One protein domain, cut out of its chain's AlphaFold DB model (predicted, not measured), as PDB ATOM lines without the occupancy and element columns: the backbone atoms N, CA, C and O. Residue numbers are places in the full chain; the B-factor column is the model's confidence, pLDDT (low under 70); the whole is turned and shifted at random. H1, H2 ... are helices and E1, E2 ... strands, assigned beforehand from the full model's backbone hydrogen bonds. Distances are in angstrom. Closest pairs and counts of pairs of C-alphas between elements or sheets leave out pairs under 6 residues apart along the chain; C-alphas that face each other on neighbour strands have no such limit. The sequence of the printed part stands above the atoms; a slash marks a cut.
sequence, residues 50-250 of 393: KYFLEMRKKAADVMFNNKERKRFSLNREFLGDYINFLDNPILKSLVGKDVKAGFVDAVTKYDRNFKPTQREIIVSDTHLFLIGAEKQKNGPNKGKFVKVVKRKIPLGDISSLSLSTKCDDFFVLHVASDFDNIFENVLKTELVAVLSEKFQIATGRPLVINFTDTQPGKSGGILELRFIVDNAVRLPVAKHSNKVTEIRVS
ATOM      1  N   LYS A  50       4.117  -9.586  61.192       93.75
ATOM      2  CA  LYS A  50       3.050  -9.330  60.223       93.75
ATOM      3  C   LYS A  50       1.696  -9.209  60.912       93.75
ATOM      4  O   LYS A  50       1.022  -8.205  60.720       93.75
ATOM      5  N   TYR A  51       1.370 -10.163  61.783       94.19
ATOM      6  CA  TYR A  51       0.143 -10.135  62.575       94.19
ATOM      7  C   TYR A  51       0.005  -8.840  63.391       94.19
ATOM      8  O   TYR A  51      -1.002  -8.147  63.278       94.19
ATOM      9  N   PHE A  52       1.026  -8.452  64.163       93.31
ATOM     10  CA  PHE A  52       0.938  -7.236  64.980       93.31
ATOM     11  C   PHE A  52       0.938  -5.948  64.151       93.31
ATOM     12  O   PHE A  52       0.332  -4.961  64.566       93.31
ATOM     13  N   LEU A  53       1.573  -5.932  62.976       93.12
ATOM     14  CA  LEU A  53       1.496  -4.792  62.063       93.12
ATOM     15  C   LEU A  53       0.076  -4.621  61.503       93.12
ATOM     16  O   LEU A  53      -0.459  -3.513  61.521       93.12
ATOM     17  N   GLU A  54      -0.550  -5.715  61.066       93.56
ATOM     18  CA  GLU A  54      -1.943  -5.728  60.603       93.56
ATOM     19  C   GLU A  54      -2.909  -5.348  61.730       93.56
ATOM     20  O   GLU A  54      -3.791  -4.513  61.532       93.56
ATOM     21  N   MET A  55      -2.696  -5.878  62.936       95.44
ATOM     22  CA  MET A  55      -3.505  -5.553  64.109       95.44
ATOM     23  C   MET A  55      -3.418  -4.067  64.472       95.44
ATOM     24  O   MET A  55      -4.431  -3.434  64.760       95.44
ATOM     25  N   ARG A  56      -2.220  -3.469  64.402       94.12
ATOM     26  CA  ARG A  56      -2.040  -2.023  64.607       94.12
ATOM     27  C   ARG A  56      -2.760  -1.194  63.553       94.12
ATOM     28  O   ARG A  56      -3.307  -0.150  63.899       94.12
ATOM     29  N   LYS A  57      -2.770  -1.648  62.297       93.94
ATOM     30  CA  LYS A  57      -3.524  -0.992  61.224       93.94
ATOM     31  C   LYS A  57      -5.027  -1.033  61.517       93.94
ATOM     32  O   LYS A  57      -5.629   0.028  61.610       93.94
ATOM     33  N   LYS A  58      -5.586  -2.216  61.809       94.94
ATOM     34  CA  LYS A  58      -6.997  -2.378  62.215       94.94
ATOM     35  C   LYS A  58      -7.354  -1.472  63.397       94.94
ATOM     36  O   LYS A  58      -8.375  -0.796  63.382       94.94
ATOM     37  N   ALA A  59      -6.488  -1.420  64.410       96.19
ATOM     38  CA  ALA A  59      -6.692  -0.570  65.578       96.19
ATOM     39  C   ALA A  59      -6.695   0.927  65.234       96.19
ATOM     40  O   ALA A  59      -7.481   1.686  65.795       96.19
ATOM     41  N   ALA A  60      -5.807   1.362  64.334       95.00
ATOM     42  CA  ALA A  60      -5.777   2.739  63.861       95.00
ATOM     43  C   ALA A  60      -7.050   3.080  63.077       95.00
ATOM     44  O   ALA A  60      -7.643   4.119  63.346       95.00
ATOM     45  N   ASP A  61      -7.495   2.184  62.196       95.19
ATOM     46  CA  ASP A  61      -8.690   2.368  61.370       95.19
ATOM     47  C   ASP A  61      -9.960   2.494  62.231       95.19
ATOM     48  O   ASP A  61     -10.762   3.395  62.013       95.19
ATOM     49  N   VAL A  62     -10.106   1.666  63.275       96.06
ATOM     50  CA  VAL A  62     -11.233   1.745  64.229       96.06
ATOM     51  C   VAL A  62     -11.274   3.086  64.975       96.06
ATOM     52  O   VAL A  62     -12.346   3.631  65.238       96.06
ATOM     53  N   MET A  63     -10.109   3.619  65.351       96.38
ATOM     54  CA  MET A  63     -10.003   4.831  66.174       96.38
ATOM     55  C   MET A  63     -10.043   6.125  65.352       96.38
ATOM     56  O   MET A  63     -10.348   7.183  65.908       96.38
ATOM     57  N   PHE A  64      -9.705   6.048  64.063       96.44
ATOM     58  CA  PHE A  64      -9.583   7.191  63.164       96.44
ATOM     59  C   PHE A  64     -10.904   7.960  63.061       96.44
ATOM     60  O   PHE A  64     -11.967   7.364  62.916       96.44
ATOM     61  N   ASN A  65     -10.837   9.288  63.179       97.00
ATOM     62  CA  ASN A  65     -11.970  10.227  63.227       97.00
ATOM     63  C   ASN A  65     -12.978  10.028  64.372       97.00
ATOM     64  O   ASN A  65     -13.799  10.908  64.621       97.00
ATOM     65  N   ASN A  66     -12.864   8.948  65.141       96.75
ATOM     66  CA  ASN A  66     -13.795   8.614  66.208       96.75
ATOM     67  C   ASN A  66     -13.287   9.042  67.593       96.75
ATOM     68  O   ASN A  66     -14.068   9.533  68.412       96.75
ATOM     69  N   LYS A  67     -11.976   8.913  67.858       96.81
ATOM     70  CA  LYS A  67     -11.393   9.131  69.194       96.81
ATOM     71  C   LYS A  67     -10.082   9.914  69.170       96.81
ATOM     72  O   LYS A  67      -9.167   9.594  68.415       96.81
ATOM     73  N   GLU A  68      -9.962  10.894  70.062       96.62
ATOM     74  CA  GLU A  68      -8.724  11.641  70.298       96.62
ATOM     75  C   GLU A  68      -7.596  10.713  70.755       96.62
ATOM     76  O   GLU A  68      -7.798   9.727  71.476       96.62
ATOM     77  N   ARG A  69      -6.372  11.012  70.323       95.44
ATOM     78  CA  ARG A  69      -5.254  10.077  70.464       95.44
ATOM     79  C   ARG A  69      -4.283  10.521  71.548       95.44
ATOM     80  O   ARG A  69      -3.747  11.624  71.540       95.44
ATOM     81  N   LYS A  70      -3.954   9.597  72.450       93.25
ATOM     82  CA  LYS A  70      -2.841   9.766  73.390       93.25
ATOM     83  C   LYS A  70      -1.524   9.577  72.644       93.25
ATOM     84  O   LYS A  70      -1.349   8.557  71.972       93.25
ATOM     85  N   ARG A  71      -0.564  10.495  72.822       90.00
ATOM     86  CA  ARG A  71       0.782  10.418  72.206       90.00
ATOM     87  C   ARG A  71       1.427   9.038  72.400       90.00
ATOM     88  O   ARG A  71       1.888   8.429  71.439       90.00
ATOM     89  N   PHE A  72       1.365   8.509  73.623       88.25
ATOM     90  CA  PHE A  72       1.927   7.200  73.976       88.25
ATOM     91  C   PHE A  72       1.152   6.002  73.409       88.25
ATOM     92  O   PHE A  72       1.739   4.941  73.241       88.25
ATOM     93  N   SER A  73      -0.142   6.141  73.091       90.88
ATOM     94  CA  SER A  73      -0.928   5.040  72.512       90.88
ATOM     95  C   SER A  73      -0.745   4.919  71.000       90.88
ATOM     96  O   SER A  73      -0.955   3.834  70.465       90.88
ATOM     97  N   LEU A  74      -0.413   6.010  70.304       89.81
ATOM     98  CA  LEU A  74      -0.416   6.061  68.843       89.81
ATOM     99  C   LEU A  74       0.669   5.161  68.232       89.81
ATOM    100  O   LEU A  74       0.396   4.353  67.351       89.81
ATOM    101  N   ASN A  75       1.895   5.262  68.745       90.69
ATOM    102  CA  ASN A  75       3.061   4.565  68.195       90.69
ATOM    103  C   ASN A  75       3.538   3.386  69.051       90.69
ATOM    104  O   ASN A  75       4.637   2.873  68.827       90.69
ATOM    105  N   ARG A  76       2.723   2.951  70.020       91.94
ATOM    106  CA  ARG A  76       3.052   1.806  70.871       91.94
ATOM    107  C   ARG A  76       3.121   0.521  70.051       91.94
ATOM    108  O   ARG A  76       2.358   0.329  69.103       91.94
ATOM    109  N   GLU A  77       4.029  -0.363  70.443       90.94
ATOM    110  CA  GLU A  77       4.057  -1.734  69.945       90.94
ATOM    111  C   GLU A  77       2.963  -2.570  70.615       90.94
ATOM    112  O   GLU A  77       2.619  -2.344  71.779       90.94
ATOM    113  N   PHE A  78       2.415  -3.514  69.855       94.69
ATOM    114  CA  PHE A  78       1.470  -4.502  70.361       94.69
ATOM    115  C   PHE A  78       2.247  -5.775  70.680       94.69
ATOM    116  O   PHE A  78       3.048  -6.219  69.852       94.69
ATOM    117  N   LEU A  79       2.043  -6.314  71.879       93.44
ATOM    118  CA  LEU A  79       2.708  -7.529  72.361       93.44
ATOM    119  C   LEU A  79       1.727  -8.688  72.529       93.44
ATOM    120  O   LEU A  79       2.140  -9.846  72.478       93.44
ATOM    121  N   GLY A  80       0.441  -8.399  72.733       95.31
ATOM    122  CA  GLY A  80      -0.563  -9.384  73.114       95.31
ATOM    123  C   GLY A  80      -0.461  -9.786  74.586       95.31
ATOM    124  O   GLY A  80      -1.414  -9.580  75.321       95.31
ATOM    125  N   ASP A  81       0.665 -10.332  75.046       96.50
ATOM    126  CA  ASP A  81       0.818 -10.850  76.416       96.50
ATOM    127  C   ASP A  81       1.701  -9.945  77.293       96.50
ATOM    128  O   ASP A  81       2.919  -9.899  77.120       96.50
ATOM    129  N   TYR A  82       1.084  -9.230  78.239       97.06
ATOM    130  CA  TYR A  82       1.755  -8.271  79.127       97.06
ATOM    131  C   TYR A  82       2.005  -8.801  80.548       97.06
ATOM    132  O   TYR A  82       2.722  -8.159  81.314       97.06
ATOM    133  N   ILE A  83       1.462  -9.973  80.905       95.50
ATOM    134  CA  ILE A  83       1.640 -10.605  82.234       95.50
ATOM    135  C   ILE A  83       2.422 -11.928  82.128       95.50
ATOM    136  O   ILE A  83       2.604 -12.641  83.116       95.50
ATOM    137  N   ASN A  84       2.907 -12.266  80.933       94.81
ATOM    138  CA  ASN A  84       3.574 -13.529  80.637       94.81
ATOM    139  C   ASN A  84       2.687 -14.750  80.958       94.81
ATOM    140  O   ASN A  84       3.077 -15.672  81.676       94.81
ATOM    141  N   PHE A  85       1.454 -14.734  80.449       95.38
ATOM    142  CA  PHE A  85       0.468 -15.806  80.590       95.38
ATOM    143  C   PHE A  85       1.007 -17.178  80.183       95.38
ATOM    144  O   PHE A  85       0.663 -18.175  80.819       95.38
ATOM    145  N   LEU A  86       1.827 -17.246  79.129       91.38
ATOM    146  CA  LEU A  86       2.363 -18.520  78.640       91.38
ATOM    147  C   LEU A  86       3.206 -19.251  79.689       91.38
ATOM    148  O   LEU A  86       3.030 -20.459  79.846       91.38
ATOM    149  N   ASP A  87       4.029 -18.520  80.441       93.62
ATOM    150  CA  ASP A  87       4.895 -19.083  81.484       93.62
ATOM    151  C   ASP A  87       4.249 -19.038  82.879       93.62
ATOM    152  O   ASP A  87       4.885 -19.396  83.870       93.62
ATOM    153  N   ASN A  88       2.992 -18.596  82.992       95.19
ATOM    154  CA  ASN A  88       2.299 -18.479  84.270       95.19
ATOM    155  C   ASN A  88       1.432 -19.723  84.557       95.19
ATOM    156  O   ASN A  88       0.286 -19.799  84.094       95.19
ATOM    157  N   PRO A  89       1.908 -20.689  85.373       95.38
ATOM    158  CA  PRO A  89       1.180 -21.932  85.623       95.38
ATOM    159  C   PRO A  89      -0.149 -21.711  86.357       95.38
ATOM    160  O   PRO A  89      -1.088 -22.481  86.157       95.38
ATOM    161  N   ILE A  90      -0.261 -20.651  87.166       94.94
ATOM    162  CA  ILE A  90      -1.491 -20.314  87.899       94.94
ATOM    163  C   ILE A  90      -2.564 -19.827  86.923       94.94
ATOM    164  O   ILE A  90      -3.714 -20.246  86.999       94.94
ATOM    165  N   LEU A  91      -2.212 -18.964  85.970       96.19
ATOM    166  CA  LEU A  91      -3.186 -18.507  84.975       96.19
ATOM    167  C   LEU A  91      -3.572 -19.627  84.013       96.19
ATOM    168  O   LEU A  91      -4.747 -19.765  83.672       96.19
ATOM    169  N   LYS A  92      -2.612 -20.472  83.633       96.06
ATOM    170  CA  LYS A  92      -2.866 -21.657  82.811       96.06
ATOM    171  C   LYS A  92      -3.786 -22.667  83.493       96.06
ATOM    172  O   LYS A  92      -4.611 -23.260  82.803       96.06
ATOM    173  N   SER A  93      -3.694 -22.855  84.812       95.75
ATOM    174  CA  SER A  93      -4.612 -23.746  85.535       95.75
ATOM    175  C   SER A  93      -6.029 -23.175  85.640       95.75
ATOM    176  O   SER A  93      -6.990 -23.933  85.560       95.75
ATOM    177  N   LEU A  94      -6.167 -21.851  85.757       96.44
ATOM    178  CA  LEU A  94      -7.463 -21.170  85.846       96.44
ATOM    179  C   LEU A  94      -8.189 -21.060  84.497       96.44
ATOM    180  O   LEU A  94      -9.410 -21.180  84.441       96.44
ATOM    181  N   VAL A  95      -7.451 -20.789  83.420       96.12
ATOM    182  CA  VAL A  95      -8.011 -20.515  82.084       96.12
ATOM    183  C   VAL A  95      -8.041 -21.764  81.204       96.12
ATOM    184  O   VAL A  95      -8.973 -21.941  80.421       96.12
ATOM    185  N   GLY A  96      -7.037 -22.631  81.336       94.75
ATOM    186  CA  GLY A  96      -6.821 -23.817  80.511       94.75
ATOM    187  C   GLY A  96      -5.438 -23.812  79.849       94.75
ATOM    188  O   GLY A  96      -4.952 -22.780  79.379       94.75
ATOM    189  N   LYS A  97      -4.796 -24.987  79.793       92.06
ATOM    190  CA  LYS A  97      -3.415 -25.147  79.299       92.06
ATOM    191  C   LYS A  97      -3.274 -24.797  77.814       92.06
ATOM    192  O   LYS A  97      -2.368 -24.044  77.445       92.06
ATOM    193  N   ASP A  98      -4.224 -25.255  77.004       91.69
ATOM    194  CA  ASP A  98      -4.213 -25.117  75.541       91.69
ATOM    195  C   ASP A  98      -4.883 -23.834  75.038       91.69
ATOM    196  O   ASP A  98      -4.988 -23.598  73.833       91.69
ATOM    197  N   VAL A  99      -5.325 -22.969  75.956       94.19
ATOM    198  CA  VAL A  99      -5.947 -21.702  75.583       94.19
ATOM    199  C   VAL A  99      -4.903 -20.782  74.960       94.19
ATOM    200  O   VAL A  99      -3.878 -20.450  75.568       94.19
ATOM    201  N   LYS A 100      -5.200 -20.347  73.735       93.56
ATOM    202  CA  LYS A 100      -4.468 -19.305  73.021       93.56
ATOM    203  C   LYS A 100      -5.027 -17.952  73.438       93.56
ATOM    204  O   LYS A 100      -6.187 -17.649  73.164       93.56
ATOM    205  N   ALA A 101      -4.208 -17.159  74.118       95.38
ATOM    206  CA  ALA A 101      -4.546 -15.790  74.474       95.38
ATOM    207  C   ALA A 101      -4.049 -14.838  73.378       95.38
ATOM    208  O   ALA A 101      -2.877 -14.878  73.006       95.38
ATOM    209  N   GLY A 102      -4.946 -14.013  72.841       95.38
ATOM    210  CA  GLY A 102      -4.600 -12.945  71.901       95.38
ATOM    211  C   GLY A 102      -4.215 -11.643  72.602       95.38
ATOM    212  O   GLY A 102      -3.437 -10.869  72.052       95.38
ATOM    213  N   PHE A 103      -4.761 -11.411  73.799       98.25
ATOM    214  CA  PHE A 103      -4.455 -10.257  74.638       98.25
ATOM    215  C   PHE A 103      -4.525 -10.640  76.122       98.25
ATOM    216  O   PHE A 103      -5.482 -11.302  76.532       98.25
ATOM    217  N   VAL A 104      -3.541 -10.222  76.916       98.38
ATOM    218  CA  VAL A 104      -3.460 -10.420  78.366       98.38
ATOM    219  C   VAL A 104      -2.870  -9.181  79.013       98.38
ATOM    220  O   VAL A 104      -1.740  -8.822  78.697       98.38
ATOM    221  N   ASP A 105      -3.599  -8.562  79.938       98.44
ATOM    222  CA  ASP A 105      -3.105  -7.401  80.683       98.44
ATOM    223  C   ASP A 105      -3.843  -7.198  82.014       98.44
ATOM    224  O   ASP A 105      -4.905  -7.777  82.259       98.44
ATOM    225  N   ALA A 106      -3.262  -6.393  82.900       97.94
ATOM    226  CA  ALA A 106      -3.930  -5.904  84.093       97.94
ATOM    227  C   ALA A 106      -4.874  -4.744  83.728       97.94
ATOM    228  O   ALA A 106      -4.530  -3.832  82.980       97.94
ATOM    229  N   VAL A 107      -6.088  -4.767  84.267       98.19
ATOM    230  CA  VAL A 107      -7.119  -3.746  84.056       98.19
ATOM    231  C   VAL A 107      -7.682  -3.281  85.389       98.19
ATOM    232  O   VAL A 107      -7.864  -4.071  86.322       98.19
ATOM    233  N   THR A 108      -8.064  -2.010  85.450       98.00
ATOM    234  CA  THR A 108      -8.894  -1.508  86.543       98.00
ATOM    235  C   THR A 108     -10.351  -1.694  86.146       98.00
ATOM    236  O   THR A 108     -10.815  -1.105  85.175       98.00
ATOM    237  N   LYS A 109     -11.092  -2.527  86.879       96.19
ATOM    238  CA  LYS A 109     -12.544  -2.686  86.728       96.19
ATOM    239  C   LYS A 109     -13.265  -1.808  87.742       96.19
ATOM    240  O   LYS A 109     -12.894  -1.816  88.912       96.19
ATOM    241  N   TYR A 110     -14.340  -1.151  87.327       93.88
ATOM    242  CA  TYR A 110     -15.189  -0.368  88.222       93.88
ATOM    243  C   TYR A 110     -16.462  -1.136  88.590       93.88
ATOM    244  O   TYR A 110     -16.990  -1.931  87.801       93.88
ATOM    245  N   ASP A 111     -16.911  -0.955  89.831       90.25
ATOM    246  CA  ASP A 111     -18.220  -1.417  90.294       90.25
ATOM    247  C   ASP A 111     -19.303  -0.335  90.105       90.25
ATOM    248  O   ASP A 111     -19.049   0.744  89.569       90.25
ATOM    249  N   ARG A 112     -20.523  -0.617  90.577       85.94
ATOM    250  CA  ARG A 112     -21.672   0.301  90.487       85.94
ATOM    251  C   ARG A 112     -21.483   1.639  91.216       85.94
ATOM    252  O   ARG A 112     -22.158   2.602  90.883       85.94
ATOM    253  N   ASN A 113     -20.595   1.684  92.209       87.44
ATOM    254  CA  ASN A 113     -20.260   2.880  92.986       87.44
ATOM    255  C   ASN A 113     -18.968   3.529  92.470       87.44
ATOM    256  O   ASN A 113     -18.343   4.320  93.176       87.44
ATOM    257  N   PHE A 114     -18.525   3.124  91.277       90.62
ATOM    258  CA  PHE A 114     -17.277   3.544  90.662       90.62
ATOM    259  C   PHE A 114     -16.038   3.282  91.540       90.62
ATOM    260  O   PHE A 114     -15.041   3.999  91.466       90.62
ATOM    261  N   LYS A 115     -16.067   2.227  92.366       92.38
ATOM    262  CA  LYS A 115     -14.897   1.796  93.137       92.38
ATOM    263  C   LYS A 115     -13.971   0.957  92.251       92.38
ATOM    264  O   LYS A 115     -14.421  -0.046  91.683       92.38
ATOM    265  N   PRO A 116     -12.685   1.328  92.132       95.31
ATOM    266  CA  PRO A 116     -11.740   0.608  91.294       95.31
ATOM    267  C   PRO A 116     -11.348  -0.721  91.939       95.31
ATOM    268  O   PRO A 116     -11.086  -0.807  93.137       95.31
ATOM    269  N   THR A 117     -11.254  -1.772  91.131       96.44
ATOM    270  CA  THR A 117     -10.683  -3.054  91.541       96.44
ATOM    271  C   THR A 117      -9.788  -3.618  90.446       96.44
ATOM    272  O   THR A 117     -10.201  -3.726  89.294       96.44
ATOM    273  N   GLN A 118      -8.587  -4.059  90.815       97.62
ATOM    274  CA  GLN A 118      -7.646  -4.668  89.876       97.62
ATOM    275  C   GLN A 118      -8.122  -6.051  89.409       97.62
ATOM    276  O   GLN A 118      -8.588  -6.876  90.209       97.62
ATOM    277  N   ARG A 119      -8.027  -6.303  88.105       97.88
ATOM    278  CA  ARG A 119      -8.307  -7.587  87.453       97.88
ATOM    279  C   ARG A 119      -7.243  -7.864  86.404       97.88
ATOM    280  O   ARG A 119      -6.653  -6.943  85.867       97.88
ATOM    281  N   GLU A 120      -7.047  -9.125  86.073       98.06
ATOM    282  CA  GLU A 120      -6.315  -9.517  84.872       98.06
ATOM    283  C   GLU A 120      -7.350  -9.913  83.823       98.06
ATOM    284  O   GLU A 120      -8.246 -10.718  84.105       98.06
ATOM    285  N   ILE A 121      -7.271  -9.302  82.644       98.56
ATOM    286  CA  ILE A 121      -8.133  -9.610  81.509       98.56
ATOM    287  C   ILE A 121      -7.378 -10.517  80.547       98.56
ATOM    288  O   ILE A 121      -6.219 -10.261  80.230       98.56
ATOM    289  N   ILE A 122      -8.029 -11.581  80.083       98.56
ATOM    290  CA  ILE A 122      -7.471 -12.494  79.082       98.56
ATOM    291  C   ILE A 122      -8.506 -12.667  77.982       98.56
ATOM    292  O   ILE A 122      -9.596 -13.179  78.231       98.56
ATOM    293  N   VAL A 123      -8.161 -12.257  76.766       98.50
ATOM    294  CA  VAL A 123      -8.978 -12.469  75.566       98.50
ATOM    295  C   VAL A 123      -8.429 -13.683  74.831       98.50
ATOM    296  O   VAL A 123      -7.296 -13.658  74.341       98.50
ATOM    297  N   SER A 124      -9.216 -14.754  74.764       97.69
ATOM    298  CA  SER A 124      -8.888 -15.961  74.003       97.69
ATOM    299  C   SER A 124      -9.652 -16.032  72.681       97.69
ATOM    300  O   SER A 124     -10.367 -15.105  72.312       97.69
ATOM    301  N   ASP A 125      -9.508 -17.148  71.964       96.75
ATOM    302  CA  ASP A 125     -10.279 -17.432  70.747       96.75
ATOM    303  C   ASP A 125     -11.780 -17.664  71.011       96.75
ATOM    304  O   ASP A 125     -12.573 -17.615  70.079       96.75
ATOM    305  N   THR A 126     -12.186 -17.929  72.259       96.44
ATOM    306  CA  THR A 126     -13.570 -18.328  72.588       96.44
ATOM    307  C   THR A 126     -14.202 -17.534  73.723       96.44
ATOM    308  O   THR A 126     -15.424 -17.393  73.760       96.44
ATOM    309  N   HIS A 127     -13.403 -17.010  74.656       98.06
ATOM    310  CA  HIS A 127     -13.899 -16.336  75.852       98.06
ATOM    311  C   HIS A 127     -13.022 -15.142  76.237       98.06
ATOM    312  O   HIS A 127     -11.820 -15.106  75.976       98.06
ATOM    313  N   LEU A 128     -13.629 -14.207  76.958       98.44
ATOM    314  CA  LEU A 128     -12.957 -13.186  77.741       98.44
ATOM    315  C   LEU A 128     -13.010 -13.590  79.219       98.44
ATOM    316  O   LEU A 128     -14.084 -13.769  79.795       98.44
ATOM    317  N   PHE A 129     -11.847 -13.745  79.842       98.38
ATOM    318  CA  PHE A 129     -11.724 -14.087  81.255       98.38
ATOM    319  C   PHE A 129     -11.357 -12.848  82.065       98.38
ATOM    320  O   PHE A 129     -10.487 -12.074  81.669       98.38
ATOM    321  N   LEU A 130     -11.990 -12.700  83.227       98.19
ATOM    322  CA  LEU A 130     -11.615 -11.734  84.252       98.19
ATOM    323  C   LEU A 130     -11.126 -12.496  85.473       98.19
ATOM    324  O   LEU A 130     -11.903 -13.188  86.135       98.19
ATOM    325  N   ILE A 131      -9.851 -12.340  85.797       98.19
ATOM    326  CA  ILE A 131      -9.213 -12.969  86.950       98.19
ATOM    327  C   ILE A 131      -9.018 -11.907  88.026       98.19
ATOM    328  O   ILE A 131      -8.635 -10.773  87.750       98.19
ATOM    329  N   GLY A 132      -9.339 -12.249  89.267       97.12
ATOM    330  CA  GLY A 132      -9.119 -11.387  90.426       97.12
ATOM    331  C   GLY A 132      -8.468 -12.161  91.560       97.12
ATOM    332  O   GLY A 132      -8.310 -13.374  91.479       97.12
ATOM    333  N   ALA A 133      -8.122 -11.465  92.636       95.06
ATOM    334  CA  ALA A 133      -7.672 -12.098  93.867       95.06
ATOM    335  C   ALA A 133      -8.849 -12.299  94.832       95.06
ATOM    336  O   ALA A 133      -9.725 -11.438  94.951       95.06
ATOM    337  N   GLU A 134      -8.866 -13.423  95.538       93.88
ATOM    338  CA  GLU A 134      -9.812 -13.699  96.615       93.88
ATOM    339  C   GLU A 134      -9.095 -14.313  97.813       93.88
ATOM    340  O   GLU A 134      -8.185 -15.124  97.657       93.88
ATOM    341  N   LYS A 135      -9.496 -13.911  99.023       94.06
ATOM    342  CA  LYS A 135      -8.971 -14.495 100.254       94.06
ATOM    343  C   LYS A 135      -9.585 -15.878 100.433       94.06
ATOM    344  O   LYS A 135     -10.787 -16.000 100.660       94.06
ATOM    345  N   GLN A 136      -8.764 -16.916 100.339       92.81
ATOM    346  CA  GLN A 136      -9.233 -18.285 100.474       92.81
ATOM    347  C   GLN A 136      -9.729 -18.527 101.909       92.81
ATOM    348  O   GLN A 136      -9.014 -18.282 102.882       92.81
ATOM    349  N   LYS A 137     -10.982 -18.974 102.048       91.31
ATOM    350  CA  LYS A 137     -11.635 -19.159 103.357       91.31
ATOM    351  C   LYS A 137     -11.290 -20.499 104.012       91.31
ATOM    352  O   LYS A 137     -11.190 -20.565 105.234       91.31
ATOM    353  N   ASN A 138     -11.053 -21.529 103.197       88.00
ATOM    354  CA  ASN A 138     -10.884 -22.919 103.624       88.00
ATOM    355  C   ASN A 138      -9.679 -23.578 102.937       88.00
ATOM    356  O   ASN A 138      -9.294 -23.182 101.837       88.00
ATOM    357  N   GLY A 139      -9.130 -24.630 103.546       88.88
ATOM    358  CA  GLY A 139      -8.056 -25.444 102.969       88.88
ATOM    359  C   GLY A 139      -6.636 -24.911 103.219       88.88
ATOM    360  O   GLY A 139      -6.454 -23.987 104.014       88.88
ATOM    361  N   PRO A 140      -5.623 -25.476 102.537       88.88
ATOM    362  CA  PRO A 140      -4.204 -25.243 102.838       88.88
ATOM    363  C   PRO A 140      -3.743 -23.785 102.705       88.88
ATOM    364  O   PRO A 140      -2.807 -23.365 103.377       88.88
ATOM    365  N   ASN A 141      -4.414 -22.984 101.868       88.75
ATOM    366  CA  ASN A 141      -4.096 -21.562 101.697       88.75
ATOM    367  C   ASN A 141      -5.075 -20.639 102.438       88.75
ATOM    368  O   ASN A 141      -5.221 -19.476 102.057       88.75
ATOM    369  N   LYS A 142      -5.773 -21.130 103.472       90.81
ATOM    370  CA  LYS A 142      -6.687 -20.314 104.278       90.81
ATOM    371  C   LYS A 142      -6.018 -19.002 104.699       90.81
ATOM    372  O   LYS A 142      -4.900 -18.980 105.204       90.81
ATOM    373  N   GLY A 143      -6.715 -17.896 104.473       89.94
ATOM    374  CA  GLY A 143      -6.252 -16.552 104.799       89.94
ATOM    375  C   GLY A 143      -5.360 -15.887 103.746       89.94
ATOM    376  O   GLY A 143      -5.180 -14.673 103.831       89.94
ATOM    377  N   LYS A 144      -4.863 -16.615 102.738       92.06
ATOM    378  CA  LYS A 144      -4.041 -16.056 101.653       92.06
ATOM    379  C   LYS A 144      -4.907 -15.588 100.482       92.06
ATOM    380  O   LYS A 144      -5.965 -16.158 100.211       92.06
ATOM    381  N   PHE A 145      -4.448 -14.554  99.778       92.12
ATOM    382  CA  PHE A 145      -5.051 -14.118  98.520       92.12
ATOM    383  C   PHE A 145      -4.585 -15.021  97.380       92.12
ATOM    384  O   PHE A 145      -3.391 -15.108  97.099       92.12
ATOM    385  N   VAL A 146      -5.533 -15.682  96.726       94.88
ATOM    386  CA  VAL A 146      -5.292 -16.560  95.578       94.88
ATOM    387  C   VAL A 146      -6.004 -16.014  94.348       94.88
ATOM    388  O   VAL A 146      -7.059 -15.383  94.457       94.88
ATOM    389  N   LYS A 147      -5.417 -16.226  93.169       95.81
ATOM    390  CA  LYS A 147      -6.052 -15.854  91.903       95.81
ATOM    391  C   LYS A 147      -7.242 -16.772  91.635       95.81
ATOM    392  O   LYS A 147      -7.128 -17.987  91.768       95.81
ATOM    393  N   VAL A 148      -8.366 -16.185  91.241       96.56
ATOM    394  CA  VAL A 148      -9.611 -16.887  90.917       96.56
ATOM    395  C   VAL A 148     -10.251 -16.277  89.675       96.56
ATOM    396  O   VAL A 148     -10.172 -15.065  89.450       96.56
ATOM    397  N   VAL A 149     -10.922 -17.105  88.873       97.81
ATOM    398  CA  VAL A 149     -11.739 -16.622  87.752       97.81
ATOM    399  C   VAL A 149     -12.987 -15.958  88.326       97.81
ATOM    400  O   VAL A 149     -13.831 -16.615  88.926       97.81
ATOM    401  N   LYS A 150     -13.103 -14.638  88.167       96.69
ATOM    402  CA  LYS A 150     -14.271 -13.862  88.605       96.69
ATOM    403  C   LYS A 150     -15.377 -13.854  87.561       96.69
ATOM    404  O   LYS A 150     -16.545 -13.820  87.935       96.69
ATOM    405  N   ARG A 151     -15.017 -13.848  86.275       95.62
ATOM    406  CA  ARG A 151     -15.958 -14.016  85.162       95.62
ATOM    407  C   ARG A 151     -15.294 -14.722  83.989       95.62
ATOM    408  O   ARG A 151     -14.102 -14.545  83.743       95.62
ATOM    409  N   LYS A 152     -16.109 -15.474  83.259       97.12
ATOM    410  CA  LYS A 152     -15.787 -16.105  81.983       97.12
ATOM    411  C   LYS A 152     -16.928 -15.765  81.029       97.12
ATOM    412  O   LYS A 152     -18.019 -16.296  81.186       97.12
ATOM    413  N   ILE A 153     -16.680 -14.847  80.105       98.00
ATOM    414  CA  ILE A 153     -17.680 -14.304  79.184       98.00
ATOM    415  C   ILE A 153     -17.433 -14.937  77.811       98.00
ATOM    416  O   ILE A 153     -16.362 -14.710  77.241       98.00
ATOM    417  N   PRO A 154     -18.350 -15.758  77.275       97.94
ATOM    418  CA  PRO A 154     -18.249 -16.250  75.905       97.94
ATOM    419  C   PRO A 154     -18.218 -15.082  74.921       97.94
ATOM    420  O   PRO A 154     -18.982 -14.132  75.073       97.94
ATOM    421  N   LEU A 155     -17.373 -15.144  73.888       97.94
ATOM    422  CA  LEU A 155     -17.292 -14.037  72.927       97.94
ATOM    423  C   LEU A 155     -18.634 -13.776  72.231       97.94
ATOM    424  O   LEU A 155     -18.965 -12.623  72.004       97.94
ATOM    425  N   GLY A 156     -19.436 -14.813  71.971       97.06
ATOM    426  CA  GLY A 156     -20.766 -14.662  71.369       97.06
ATOM    427  C   GLY A 156     -21.775 -13.867  72.206       97.06
ATOM    428  O   GLY A 156     -22.717 -13.318  71.639       97.06
ATOM    429  N   ASP A 157     -21.556 -13.770  73.517       97.31
ATOM    430  CA  ASP A 157     -22.428 -13.058  74.457       97.31
ATOM    431  C   ASP A 157     -22.054 -11.569  74.606       97.31
ATOM    432  O   ASP A 157     -22.781 -10.773  75.200       97.31
ATOM    433  N   ILE A 158     -20.921 -11.155  74.032       98.00
ATOM    434  CA  ILE A 158     -20.551  -9.744  73.951       98.00
ATOM    435  C   ILE A 158     -21.446  -9.081  72.900       98.00
ATOM    436  O   ILE A 158     -21.484  -9.492  71.740       98.00
ATOM    437  N   SER A 159     -22.176  -8.042  73.293       96.62
ATOM    438  CA  SER A 159     -23.086  -7.339  72.384       96.62
ATOM    439  C   SER A 159     -22.382  -6.203  71.644       96.62
ATOM    440  O   SER A 159     -22.542  -6.065  70.432       96.62
ATOM    441  N   SER A 160     -21.591  -5.399  72.359       97.31
ATOM    442  CA  SER A 160     -20.846  -4.265  71.805       97.31
ATOM    443  C   SER A 160     -19.764  -3.761  72.769       97.31
ATOM    444  O   SER A 160     -19.713  -4.141  73.942       97.31
ATOM    445  N   LEU A 161     -18.900  -2.879  72.270       97.50
ATOM    446  CA  LEU A 161     -17.987  -2.063  73.065       97.50
ATOM    447  C   LEU A 161     -18.365  -0.594  72.929       97.50
ATOM    448  O   LEU A 161     -18.647  -0.142  71.823       97.50
ATOM    449  N   SER A 162     -18.276   0.163  74.016       97.06
ATOM    450  CA  SER A 162     -18.400   1.620  73.971       97.06
ATOM    451  C   SER A 162     -17.128   2.292  74.477       97.06
ATOM    452  O   SER A 162     -16.548   1.904  75.492       97.06
ATOM    453  N   LEU A 163     -16.674   3.313  73.756       97.44
ATOM    454  CA  LEU A 163     -15.530   4.157  74.090       97.44
ATOM    455  C   LEU A 163     -15.950   5.624  74.048       97.44
ATOM    456  O   LEU A 163     -16.862   5.993  73.313       97.44
ATOM    457  N   SER A 164     -15.275   6.483  74.809       96.75
ATOM    458  CA  SER A 164     -15.451   7.926  74.626       96.75
ATOM    459  C   SER A 164     -14.734   8.417  73.366       96.75
ATOM    460  O   SER A 164     -13.835   7.744  72.849       96.75
ATOM    461  N   THR A 165     -15.067   9.619  72.908       97.38
ATOM    462  CA  THR A 165     -14.347  10.292  71.824       97.38
ATOM    463  C   THR A 165     -13.104  11.060  72.296       97.38
ATOM    464  O   THR A 165     -12.351  11.558  71.460       97.38
ATOM    465  N   LYS A 166     -12.860  11.143  73.610       96.81
ATOM    466  CA  LYS A 166     -11.783  11.925  74.247       96.81
ATOM    467  C   LYS A 166     -10.504  11.118  74.491       96.81
ATOM    468  O   LYS A 166     -10.453   9.907  74.264       96.81
ATOM    469  N   CYS A 167      -9.454  11.782  74.973       95.25
ATOM    470  CA  CYS A 167      -8.152  11.183  75.284       95.25
ATOM    471  C   CYS A 167      -8.093  10.488  76.665       95.25
ATOM    472  O   CYS A 167      -7.192  10.726  77.469       95.25
ATOM    473  N   ASP A 168      -9.046   9.604  76.951       95.25
ATOM    474  CA  ASP A 168      -9.105   8.781  78.170       95.25
ATOM    475  C   ASP A 168      -8.604   7.347  77.928       95.25
ATOM    476  O   ASP A 168      -8.291   6.998  76.793       95.25
ATOM    477  N   ASP A 169      -8.566   6.510  78.973       95.75
ATOM    478  CA  ASP A 169      -8.220   5.080  78.928       95.75
ATOM    479  C   ASP A 169      -9.392   4.134  79.289       95.75
ATOM    480  O   ASP A 169      -9.184   2.942  79.509       95.75
ATOM    481  N   PHE A 170     -10.629   4.632  79.268       95.75
ATOM    482  CA  PHE A 170     -11.841   3.892  79.613       95.75
ATOM    483  C   PHE A 170     -12.495   3.201  78.412       95.75
ATOM    484  O   PHE A 170     -12.417   3.649  77.263       95.75
ATOM    485  N   PHE A 171     -13.186   2.102  78.700       96.38
ATOM    486  CA  PHE A 171     -14.113   1.440  77.789       96.38
ATOM    487  C   PHE A 171     -15.182   0.674  78.575       96.38
ATOM    488  O   PHE A 171     -14.967   0.260  79.717       96.38
ATOM    489  N   VAL A 172     -16.336   0.473  77.946       95.88
ATOM    490  CA  VAL A 172     -17.452  -0.299  78.495       95.88
ATOM    491  C   VAL A 172     -17.677  -1.525  77.625       95.88
ATOM    492  O   VAL A 172     -17.824  -1.424  76.409       95.88
ATOM    493  N   LEU A 173     -17.670  -2.694  78.259       96.69
ATOM    494  CA  LEU A 173     -17.998  -3.971  77.644       96.69
ATOM    495  C   LEU A 173     -19.462  -4.295  77.918       96.69
ATOM    496  O   LEU A 173     -19.825  -4.556  79.069       96.69
ATOM    497  N   HIS A 174     -20.265  -4.311  76.858       95.81
ATOM    498  CA  HIS A 174     -21.670  -4.676  76.932       95.81
ATOM    499  C   HIS A 174     -21.834  -6.179  76.730       95.81
ATOM    500  O   HIS A 174     -21.330  -6.753  75.759       95.81
ATOM    501  N   VAL A 175     -22.540  -6.814  77.657       95.12
ATOM    502  CA  VAL A 175     -22.790  -8.260  77.668       95.12
ATOM    503  C   VAL A 175     -24.297  -8.462  77.583       95.12
ATOM    504  O   VAL A 175     -25.042  -7.783  78.280       95.12
ATOM    505  N   ALA A 176     -24.768  -9.324  76.682       92.94
ATOM    506  CA  ALA A 176     -26.201  -9.485  76.448       92.94
ATOM    507  C   ALA A 176     -26.898 -10.181  77.626       92.94
ATOM    508  O   ALA A 176     -27.978  -9.757  78.034       92.94
ATOM    509  N   SER A 177     -26.267 -11.217  78.182       90.38
ATOM    510  CA  SER A 177     -26.826 -12.001  79.288       90.38
ATOM    511  C   SER A 177     -26.594 -11.415  80.689       90.38
ATOM    512  O   SER A 177     -27.077 -11.975  81.673       90.38
ATOM    513  N   ASP A 178     -25.854 -10.309  80.815       89.19
ATOM    514  CA  ASP A 178     -25.319  -9.839  82.097       89.19
ATOM    515  C   ASP A 178     -25.209  -8.305  82.150       89.19
ATOM    516  O   ASP A 178     -25.592  -7.587  81.228       89.19
ATOM    517  N   PHE A 179     -24.694  -7.775  83.256       90.06
ATOM    518  CA  PHE A 179     -24.437  -6.350  83.414       90.06
ATOM    519  C   PHE A 179     -23.219  -5.865  82.611       90.06
ATOM    520  O   PHE A 179     -22.259  -6.600  82.354       90.06
ATOM    521  N   ASP A 180     -23.217  -4.570  82.301       92.25
ATOM    522  CA  ASP A 180     -22.115  -3.917  81.597       92.25
ATOM    523  C   ASP A 180     -20.873  -3.795  82.485       92.25
ATOM    524  O   ASP A 180     -20.949  -3.468  83.673       92.25
ATOM    525  N   ASN A 181     -19.697  -4.012  81.900       93.88
ATOM    526  CA  ASN A 181     -18.434  -3.962  82.623       93.88
ATOM    527  C   ASN A 181     -17.616  -2.741  82.203       93.88
ATOM    528  O   ASN A 181     -17.209  -2.621  81.051       93.88
ATOM    529  N   ILE A 182     -17.344  -1.859  83.162       94.81
ATOM    530  CA  ILE A 182     -16.559  -0.642  82.953       94.81
ATOM    531  C   ILE A 182     -15.110  -0.921  83.326       94.81
ATOM    532  O   ILE A 182     -14.825  -1.406  84.429       94.81
ATOM    533  N   PHE A 183     -14.204  -0.585  82.416       96.75
ATOM    534  CA  PHE A 183     -12.778  -0.808  82.575       96.75
ATOM    535  C   PHE A 183     -11.974   0.437  82.228       96.75
ATOM    536  O   PHE A 183     -12.349   1.205  81.346       96.75
ATOM    537  N   GLU A 184     -10.828   0.574  82.879       96.69
ATOM    538  CA  GLU A 184      -9.738   1.445  82.464       96.69
ATOM    539  C   GLU A 184      -8.518   0.583  82.122       96.69
ATOM    540  O   GLU A 184      -8.116  -0.302  82.889       96.69
ATOM    541  N   ASN A 185      -7.942   0.828  80.946       97.50
ATOM    542  CA  ASN A 185      -6.743   0.154  80.483       97.50
ATOM    543  C   ASN A 185      -5.963   1.020  79.480       97.50
ATOM    544  O   ASN A 185      -6.452   1.389  78.409       97.50
ATOM    545  N   VAL A 186      -4.688   1.276  79.782       96.12
ATOM    546  CA  VAL A 186      -3.782   2.047  78.909       96.12
ATOM    547  C   VAL A 186      -3.560   1.343  77.562       96.12
ATOM    548  O   VAL A 186      -3.247   1.967  76.539       96.12
ATOM    549  N   LEU A 187      -3.744   0.022  77.523       97.56
ATOM    550  CA  LEU A 187      -3.643  -0.806  76.331       97.56
ATOM    551  C   LEU A 187      -4.958  -0.975  75.557       97.56
ATOM    552  O   LEU A 187      -4.952  -1.690  74.556       97.56
ATOM    553  N   LYS A 188      -6.026  -0.227  75.893       96.88
ATOM    554  CA  LYS A 188      -7.362  -0.367  75.278       96.88
ATOM    555  C   LYS A 188      -7.369  -0.388  73.749       96.88
ATOM    556  O   LYS A 188      -8.169  -1.099  73.163       96.88
ATOM    557  N   THR A 189      -6.490   0.373  73.087       97.19
ATOM    558  CA  THR A 189      -6.456   0.428  71.614       97.19
ATOM    559  C   THR A 189      -6.134  -0.947  71.019       97.19
ATOM    560  O   THR A 189      -6.731  -1.353  70.029       97.19
ATOM    561  N   GLU A 190      -5.199  -1.663  71.637       97.75
ATOM    562  CA  GLU A 190      -4.826  -3.022  71.246       97.75
ATOM    563  C   GLU A 190      -5.892  -4.026  71.662       97.75
ATOM    564  O   GLU A 190      -6.310  -4.837  70.842       97.75
ATOM    565  N   LEU A 191      -6.386  -3.912  72.899       98.38
ATOM    566  CA  LEU A 191      -7.462  -4.750  73.421       98.38
ATOM    567  C   LEU A 191      -8.685  -4.722  72.500       98.38
ATOM    568  O   LEU A 191      -9.182  -5.778  72.134       98.38
ATOM    569  N   VAL A 192      -9.146  -3.537  72.091       98.12
ATOM    570  CA  VAL A 192     -10.309  -3.368  71.207       98.12
ATOM    571  C   VAL A 192     -10.081  -4.057  69.866       98.12
ATOM    572  O   VAL A 192     -10.961  -4.771  69.394       98.12
ATOM    573  N   ALA A 193      -8.905  -3.883  69.260       97.81
ATOM    574  CA  ALA A 193      -8.598  -4.488  67.967       97.81
ATOM    575  C   ALA A 193      -8.514  -6.020  68.053       97.81
ATOM    576  O   ALA A 193      -9.121  -6.714  67.237       97.81
ATOM    577  N   VAL A 194      -7.838  -6.547  69.081       98.25
ATOM    578  CA  VAL A 194      -7.750  -7.993  69.324       98.25
ATOM    579  C   VAL A 194      -9.128  -8.571  69.628       98.25
ATOM    580  O   VAL A 194      -9.512  -9.569  69.028       98.25
ATOM    581  N   LEU A 195      -9.896  -7.944  70.521       98.50
ATOM    582  CA  LEU A 195     -11.232  -8.408  70.884       98.50
ATOM    583  C   LEU A 195     -12.170  -8.405  69.674       98.50
ATOM    584  O   LEU A 195     -12.894  -9.376  69.480       98.50
ATOM    585  N   SER A 196     -12.106  -7.378  68.825       98.12
ATOM    586  CA  SER A 196     -12.901  -7.308  67.594       98.12
ATOM    587  C   SER A 196     -12.549  -8.427  66.615       98.12
ATOM    588  O   SER A 196     -13.449  -9.059  66.066       98.12
ATOM    589  N   GLU A 197     -11.258  -8.725  66.428       97.81
ATOM    590  CA  GLU A 197     -10.826  -9.837  65.575       97.81
ATOM    591  C   GLU A 197     -11.268 -11.192  66.142       97.81
ATOM    592  O   GLU A 197     -11.843 -12.003  65.417       97.81
ATOM    593  N   LYS A 198     -11.036 -11.444  67.437       97.94
ATOM    594  CA  LYS A 198     -11.420 -12.709  68.081       97.94
ATOM    595  C   LYS A 198     -12.930 -12.907  68.077       97.94
ATOM    596  O   LYS A 198     -13.394 -14.004  67.786       97.94
ATOM    597  N   PHE A 199     -13.692 -11.844  68.321       98.50
ATOM    598  CA  PHE A 199     -15.145 -11.858  68.225       98.50
ATOM    599  C   PHE A 199     -15.620 -12.183  66.806       98.50
ATOM    600  O   PHE A 199     -16.481 -13.047  66.636       98.50
ATOM    601  N   GLN A 200     -15.038 -11.548  65.785       97.75
ATOM    602  CA  GLN A 200     -15.407 -11.797  64.393       97.75
ATOM    603  C   GLN A 200     -15.098 -13.232  63.964       97.75
ATOM    604  O   GLN A 200     -15.924 -13.862  63.311       97.75
ATOM    605  N   ILE A 201     -13.949 -13.775  64.376       97.12
ATOM    606  CA  ILE A 201     -13.594 -15.177  64.123       97.12
ATOM    607  C   ILE A 201     -14.575 -16.126  64.826       97.12
ATOM    608  O   ILE A 201     -15.007 -17.103  64.225       97.12
ATOM    609  N   ALA A 202     -14.936 -15.847  66.081       97.19
ATOM    610  CA  ALA A 202     -15.786 -16.730  66.877       97.19
ATOM    611  C   ALA A 202     -17.269 -16.696  66.470       97.19
ATOM    612  O   ALA A 202     -17.970 -17.687  66.652       97.19
ATOM    613  N   THR A 203     -17.761 -15.564  65.960       97.19
ATOM    614  CA  THR A 203     -19.201 -15.339  65.721       97.19
ATOM    615  C   THR A 203     -19.567 -15.143  64.252       97.19
ATOM    616  O   THR A 203     -20.749 -15.126  63.920       97.19
ATOM    617  N   GLY A 204     -18.582 -14.940  63.372       97.44
ATOM    618  CA  GLY A 204     -18.794 -14.623  61.958       97.44
ATOM    619  C   GLY A 204     -19.273 -13.191  61.680       97.44
ATOM    620  O   GLY A 204     -19.380 -12.810  60.518       97.44
ATOM    621  N   ARG A 205     -19.529 -12.372  62.711       96.75
ATOM    622  CA  ARG A 205     -20.016 -10.987  62.578       96.75
ATOM    623  C   ARG A 205     -19.044  -9.976  63.203       96.75
ATOM    624  O   ARG A 205     -18.371 -10.310  64.176       96.75
ATOM    625  N   PRO A 206     -18.943  -8.742  62.679       97.56
ATOM    626  CA  PRO A 206     -18.087  -7.723  63.279       97.56
ATOM    627  C   PRO A 206     -18.623  -7.289  64.651       97.56
ATOM    628  O   PRO A 206     -19.834  -7.195  64.858       97.56
ATOM    629  N   LEU A 207     -17.713  -7.008  65.586       98.31
ATOM    630  CA  LEU A 207     -18.066  -6.429  66.880       98.31
ATOM    631  C   LEU A 207     -18.485  -4.969  66.692       98.31
ATOM    632  O   LEU A 207     -17.762  -4.192  66.070       98.31
ATOM    633  N   VAL A 208     -19.631  -4.588  67.255       98.06
ATOM    634  CA  VAL A 208     -20.097  -3.196  67.231       98.06
ATOM    635  C   VAL A 208     -19.283  -2.373  68.227       98.06
ATOM    636  O   VAL A 208     -19.188  -2.737  69.401       98.06
ATOM    637  N   ILE A 209     -18.709  -1.263  67.760       98.06
ATOM    638  CA  ILE A 209     -17.913  -0.334  68.567       98.06
ATOM    639  C   ILE A 209     -18.552   1.049  68.487       98.06
ATOM    640  O   ILE A 209     -18.567   1.671  67.427       98.06
ATOM    641  N   ASN A 210     -19.049   1.534  69.618       97.44
ATOM    642  CA  ASN A 210     -19.707   2.825  69.737       97.44
ATOM    643  C   ASN A 210     -18.741   3.864  70.303       97.44
ATOM    644  O   ASN A 210     -18.009   3.596  71.259       97.44
ATOM    645  N   PHE A 211     -18.783   5.074  69.752       97.56
ATOM    646  CA  PHE A 211     -18.021   6.211  70.255       97.56
ATOM    647  C   PHE A 211     -18.976   7.296  70.737       97.56
ATOM    648  O   PHE A 211     -19.641   7.948  69.938       97.56
ATOM    649  N   THR A 212     -19.061   7.478  72.052       96.19
ATOM    650  CA  THR A 212     -19.947   8.467  72.678       96.19
ATOM    651  C   THR A 212     -19.356   8.971  73.991       96.19
ATOM    652  O   THR A 212     -18.824   8.199  74.790       96.19
ATOM    653  N   ASP A 213     -19.465  10.278  74.222       95.62
ATOM    654  CA  ASP A 213     -18.992  10.935  75.444       95.62
ATOM    655  C   ASP A 213     -20.009  10.843  76.592       95.62
ATOM    656  O   ASP A 213     -19.715  11.261  77.709       95.62
ATOM    657  N   THR A 214     -21.203  10.299  76.341       92.50
ATOM    658  CA  THR A 214     -22.228  10.037  77.356       92.50
ATOM    659  C   THR A 214     -22.768   8.624  77.178       92.50
ATOM    660  O   THR A 214     -23.347   8.299  76.140       92.50
ATOM    661  N   GLN A 215     -22.528   7.759  78.165       83.62
ATOM    662  CA  GLN A 215     -22.810   6.326  78.052       83.62
ATOM    663  C   GLN A 215     -23.673   5.835  79.212       83.62
ATOM    664  O   GLN A 215     -23.262   5.994  80.365       83.62
ATOM    665  N   PRO A 216     -24.821   5.186  78.945       74.75
ATOM    666  CA  PRO A 216     -25.524   4.437  79.969       74.75
ATOM    667  C   PRO A 216     -24.775   3.123  80.231       74.75
ATOM    668  O   PRO A 216     -24.646   2.275  79.354       74.75
ATOM    669  N   GLY A 217     -24.269   2.950  81.444       65.69
ATOM    670  CA  GLY A 217     -23.712   1.704  81.950       65.69
ATOM    671  C   GLY A 217     -24.761   0.945  82.752       65.69
ATOM    672  O   GLY A 217     -25.179   1.384  83.827       65.69
ATOM    673  N   LYS A 218     -25.161  -0.232  82.274       67.25
ATOM    674  CA  LYS A 218     -26.030  -1.158  83.012       67.25
ATOM    675  C   LYS A 218     -25.228  -1.958  84.040       67.25
ATOM    676  O   LYS A 218     -25.225  -3.178  83.991       67.25
ATOM    677  N   SER A 219     -24.524  -1.318  84.973       61.00
ATOM    678  CA  SER A 219     -23.684  -2.017  85.966       61.00
ATOM    679  C   SER A 219     -24.479  -2.387  87.233       61.00
ATOM    680  O   SER A 219     -24.176  -1.903  88.326       61.00
ATOM    681  N   GLY A 220     -25.525  -3.216  87.119       57.31
ATOM    682  CA  GLY A 220     -26.372  -3.602  88.270       57.31
ATOM    683  C   GLY A 220     -27.146  -2.427  88.902       57.31
ATOM    684  O   GLY A 220     -27.529  -2.478  90.071       57.31
ATOM    685  N   GLY A 221     -27.309  -1.359  88.119       64.06
ATOM    686  CA  GLY A 221     -27.929  -0.063  88.388       64.06
ATOM    687  C   GLY A 221     -27.610   0.861  87.203       64.06
ATOM    688  O   GLY A 221     -26.591   0.654  86.545       64.06
ATOM    689  N   ILE A 222     -28.479   1.829  86.881       62.94
ATOM    690  CA  ILE A 222     -28.204   2.805  85.810       62.94
ATOM    691  C   ILE A 222     -27.072   3.708  86.304       62.94
ATOM    692  O   ILE A 222     -27.302   4.476  87.232       62.94
ATOM    693  N   LEU A 223     -25.873   3.576  85.734       79.19
ATOM    694  CA  LEU A 223     -24.742   4.480  85.936       79.19
ATOM    695  C   LEU A 223     -24.497   5.223  84.623       79.19
ATOM    696  O   LEU A 223     -24.339   4.581  83.597       79.19
ATOM    697  N   GLU A 224     -24.433   6.546  84.626       89.19
ATOM    698  CA  GLU A 224     -24.096   7.324  83.429       89.19
ATOM    699  C   GLU A 224     -22.624   7.751  83.478       89.19
ATOM    700  O   GLU A 224     -22.186   8.350  84.457       89.19
ATOM    701  N   LEU A 225     -21.845   7.457  82.436       93.00
ATOM    702  CA  LEU A 225     -20.480   7.969  82.291       93.00
ATOM    703  C   LEU A 225     -20.489   9.201  81.389       93.00
ATOM    704  O   LEU A 225     -20.950   9.107  80.252       93.00
ATOM    705  N   ARG A 226     -19.943  10.323  81.869       95.38
ATOM    706  CA  ARG A 226     -19.781  11.568  81.102       95.38
ATOM    707  C   ARG A 226     -18.312  11.916  80.949       95.38
ATOM    708  O   ARG A 226     -17.619  12.103  81.944       95.38
ATOM    709  N   PHE A 227     -17.844  12.039  79.715       96.62
ATOM    710  CA  PHE A 227     -16.457  12.371  79.404       96.62
ATOM    711  C   PHE A 227     -16.332  13.845  79.030       96.62
ATOM    712  O   PHE A 227     -16.930  14.304  78.058       96.62
ATOM    713  N   ILE A 228     -15.542  14.585  79.804       96.00
ATOM    714  CA  ILE A 228     -15.406  16.038  79.685       96.00
ATOM    715  C   ILE A 228     -13.931  16.377  79.476       96.00
ATOM    716  O   ILE A 228     -13.058  15.849  80.166       96.00
ATOM    717  N   VAL A 229     -13.648  17.270  78.527       95.94
ATOM    718  CA  VAL A 229     -12.300  17.825  78.365       95.94
ATOM    719  C   VAL A 229     -12.091  18.909  79.413       95.94
ATOM    720  O   VAL A 229     -12.899  19.828  79.530       95.94
ATOM    721  N   ASP A 230     -11.004  18.802  80.165       95.12
ATOM    722  CA  ASP A 230     -10.618  19.753  81.197       95.12
ATOM    723  C   ASP A 230      -9.120  20.057  81.074       95.12
ATOM    724  O   ASP A 230      -8.264  19.220  81.364       95.12
ATOM    725  N   ASN A 231      -8.800  21.274  80.628       93.19
ATOM    726  CA  ASN A 231      -7.420  21.707  80.394       93.19
ATOM    727  C   ASN A 231      -6.610  21.853  81.692       93.19
ATOM    728  O   ASN A 231      -5.380  21.843  81.641       93.19
ATOM    729  N   ALA A 232      -7.268  21.985  82.850       93.81
ATOM    730  CA  ALA A 232      -6.582  22.081  84.138       93.81
ATOM    731  C   ALA A 232      -6.067  20.714  84.618       93.81
ATOM    732  O   ALA A 232      -5.139  20.626  85.427       93.81
ATOM    733  N   VAL A 233      -6.661  19.632  84.117       93.06
ATOM    734  CA  VAL A 233      -6.401  18.274  84.578       93.06
ATOM    735  C   VAL A 233      -5.277  17.645  83.757       93.06
ATOM    736  O   VAL A 233      -5.393  17.458  82.552       93.06
ATOM    737  N   ARG A 234      -4.170  17.261  84.408       87.38
ATOM    738  CA  ARG A 234      -3.050  16.574  83.730       87.38
ATOM    739  C   ARG A 234      -3.268  15.067  83.567       87.38
ATOM    740  O   ARG A 234      -2.828  14.496  82.572       87.38
ATOM    741  N   LEU A 235      -3.931  14.431  84.533       87.75
ATOM    742  CA  LEU A 235      -4.241  12.997  84.566       87.75
ATOM    743  C   LEU A 235      -5.745  12.803  84.745       87.75
ATOM    744  O   LEU A 235      -6.308  13.570  85.512       87.75
ATOM    745  N   PRO A 236      -6.385  11.797  84.123       89.75
ATOM    746  CA  PRO A 236      -7.827  11.595  84.239       89.75
ATOM    747  C   PRO A 236      -8.335  11.636  85.688       89.75
ATOM    748  O   PRO A 236      -7.801  10.946  86.556       89.75
ATOM    749  N   VAL A 237      -9.379  12.429  85.947       93.25
ATOM    750  CA  VAL A 237     -10.037  12.521  87.260       93.25
ATOM    751  C   VAL A 237     -11.491  12.108  87.116       93.25
ATOM    752  O   VAL A 237     -12.230  12.711  86.340       93.25
ATOM    753  N   ALA A 238     -11.913  11.113  87.893       93.12
ATOM    754  CA  ALA A 238     -13.301  10.679  87.949       93.12
ATOM    755  C   ALA A 238     -13.992  11.212  89.211       93.12
ATOM    756  O   ALA A 238     -13.507  11.010  90.325       93.12
ATOM    757  N   LYS A 239     -15.140  11.868  89.038       93.00
ATOM    758  CA  LYS A 239     -16.020  12.319  90.121       93.00
ATOM    759  C   LYS A 239     -17.353  11.600  89.999       93.00
ATOM    760  O   LYS A 239     -18.072  11.789  89.023       93.00
ATOM    761  N   HIS A 240     -17.665  10.770  90.987       91.12
ATOM    762  CA  HIS A 240     -18.920  10.032  91.045       91.12
ATOM    763  C   HIS A 240     -19.915  10.755  91.958       91.12
ATOM    764  O   HIS A 240     -19.600  11.041  93.111       91.12
ATOM    765  N   SER A 241     -21.106  11.047  91.443       89.69
ATOM    766  CA  SER A 241     -22.205  11.667  92.182       89.69
ATOM    767  C   SER A 241     -23.541  11.223  91.595       89.69
ATOM    768  O   SER A 241     -23.716  11.240  90.382       89.69
ATOM    769  N   ASN A 242     -24.498  10.832  92.442       83.44
ATOM    770  CA  ASN A 242     -25.886  10.548  92.047       83.44
ATOM    771  C   ASN A 242     -26.033   9.657  90.799       83.44
ATOM    772  O   ASN A 242     -26.765   9.994  89.874       83.44
ATOM    773  N   LYS A 243     -25.340   8.506  90.774       85.88
ATOM    774  CA  LYS A 243     -25.342   7.554  89.642       85.88
ATOM    775  C   LYS A 243     -24.783   8.113  88.323       85.88
ATOM    776  O   LYS A 243     -24.914   7.477  87.283       85.88
ATOM    777  N   VAL A 244     -24.105   9.251  88.362       91.19
ATOM    778  CA  VAL A 244     -23.341   9.802  87.246       91.19
ATOM    779  C   VAL A 244     -21.871   9.816  87.643       91.19
ATOM    780  O   VAL A 244     -21.518  10.179  88.766       91.19
ATOM    781  N   THR A 245     -20.992   9.416  86.736       93.56
ATOM    782  CA  THR A 245     -19.553   9.608  86.891       93.56
ATOM    783  C   THR A 245     -19.051  10.534  85.798       93.56
ATOM    784  O   THR A 245     -19.040  10.177  84.620       93.56
ATOM    785  N   GLU A 246     -18.586  11.714  86.200       95.00
ATOM    786  CA  GLU A 246     -17.867  12.630  85.322       95.00
ATOM    787  C   GLU A 246     -16.386  12.258  85.285       95.00
ATOM    788  O   GLU A 246     -15.700  12.297  86.307       95.00
ATOM    789  N   ILE A 247     -15.885  11.922  84.103       95.94
ATOM    790  CA  ILE A 247     -14.481  11.627  83.835       95.94
ATOM    791  C   ILE A 247     -13.902  12.820  83.081       95.94
ATOM    792  O   ILE A 247     -14.224  13.066  81.917       95.94
ATOM    793  N   ARG A 248     -13.044  13.574  83.764       96.81
ATOM    794  CA  ARG A 248     -12.360  14.749  83.224       96.81
ATOM    795  C   ARG A 248     -10.993  14.353  82.701       96.81
ATOM    796  O   ARG A 248     -10.215  13.747  83.437       96.81
ATOM    797  N   VAL A 249     -10.700  14.697  81.452       96.50
ATOM    798  CA  VAL A 249      -9.439  14.355  80.782       96.50
ATOM    799  C   VAL A 249      -8.813  15.557  80.100       96.50
ATOM    800  O   VAL A 249      -9.513  16.450  79.630       96.50
ATOM    801  N   SER A 250      -7.486  15.555  80.010       94.88
ATOM    802  CA  SER A 250      -6.763  16.521  79.189       94.88
ATOM    803  C   SER A 250      -7.061  16.317  77.699       94.88
ATOM    804  O   SER A 250      -7.334  15.188  77.270       94.88
TER     805      SER A 250
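This is residues 50 to 250 of the 393 residues of an uncharacterized protein of Batrachochytrium dendrobatidis (strain JEL423) (UniProt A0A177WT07). A strongly twisted sheet of eight strands curls round the helix H4, and H1 crosses H4. A second sheet, of four strands, lies partly face to face with the large one, their strands crossed, while the small helix H3 packs on the hairpin E3 and E4. The printed part has 201 residues with four named helices and twelve named strands, in the order H1, H2, H3, E1 to E7, H4, E8 to E12. The large sheet runs E4 E3 E2 E1 E7 E6 E5 E8 and the small one E9 E10 E12 E11, both mixed. The class is mixed, helices and strands, and the whole is compact, with a radius of gyration of the C-alphas of 17.1 A and spans of 51 by 44 by 32 A.

E1, residues 101 to 110, E2, 116 to 124, E3, 127 to 135, and E4, 145 to 154, form a meander of hairpins, each strand the antiparallel neighbour of the one before; N 107 and O 119 are 2.8 A apart, N 122 and O 129 3.0 A, N 130 and O 151 2.9 A. E5, residues 158 to 163, E6, 170 to 175, and E7, 181 to 184, form a second meander of hairpins, with N 172 and O 162 at 2.8 A and N 173 and O 181 at 2.8 A. E7 is antiparallel to E1, with N 110 and O 182 at 2.9 A. E8, residues 208 to 211, is parallel to E5, with N 163 and O 210 at 2.8 A. H4, residues 188 to 203, is on this sheet; its closest C-alphas to E1 are those of Leu 191 and Phe 103, 6.4 A. E7, H4 and E8 make a split strand-helix-strand unit, two strands running the same way with E6 and E5 between them, its crossover right-handed. H1, residues 50 to 63, touches H4 about perpendicular at 76 degrees, closest at the C-alphas of Ala 59 and Ala 193, 5.0 A, with residues 189 to 194 of H4 alone. H2, residues 71 to 74, is close to H4 but not clearly touching, the C-alphas of Ser 73 and Thr 189 being 7.3 A apart. H3, residues 89 to 95, is on the large sheet; the C-alphas of Leu 94 and Val 149 in E4 are 6.5 A apart. E9, residues 214 to 218, and E10, 222 to 229, form a hairpin, N 217 and O 223 at 2.7 A; E12, 244 to 249, is parallel to E10, N 247 and O 226 at 2.8 A, and forms a hairpin with E11, 237 to 241, N 239 and O 246 at 2.8 A. The two sheets form a sandwich, face to face, their strands at 81 degrees. Every O i to N i+4 pair is within hydrogen-bond range in H1, H3 and H4; H2 is too short for one.

H1 begins at C-alpha 50 (3.050, -9.330, 60.223), and E12 ends at C-alpha 249 (-9.439, 14.355, 80.782). H4 is 21.3 A long and E4 26.3 A. E1 bends by 65 degrees at residue 106.

The two C-alphas farthest apart, those of Asn 65 and Pro 140, are 53.7 A apart. The printed part has no cut; the link H2 to H3 is long. Residues 217 to 222 have pLDDT under 70.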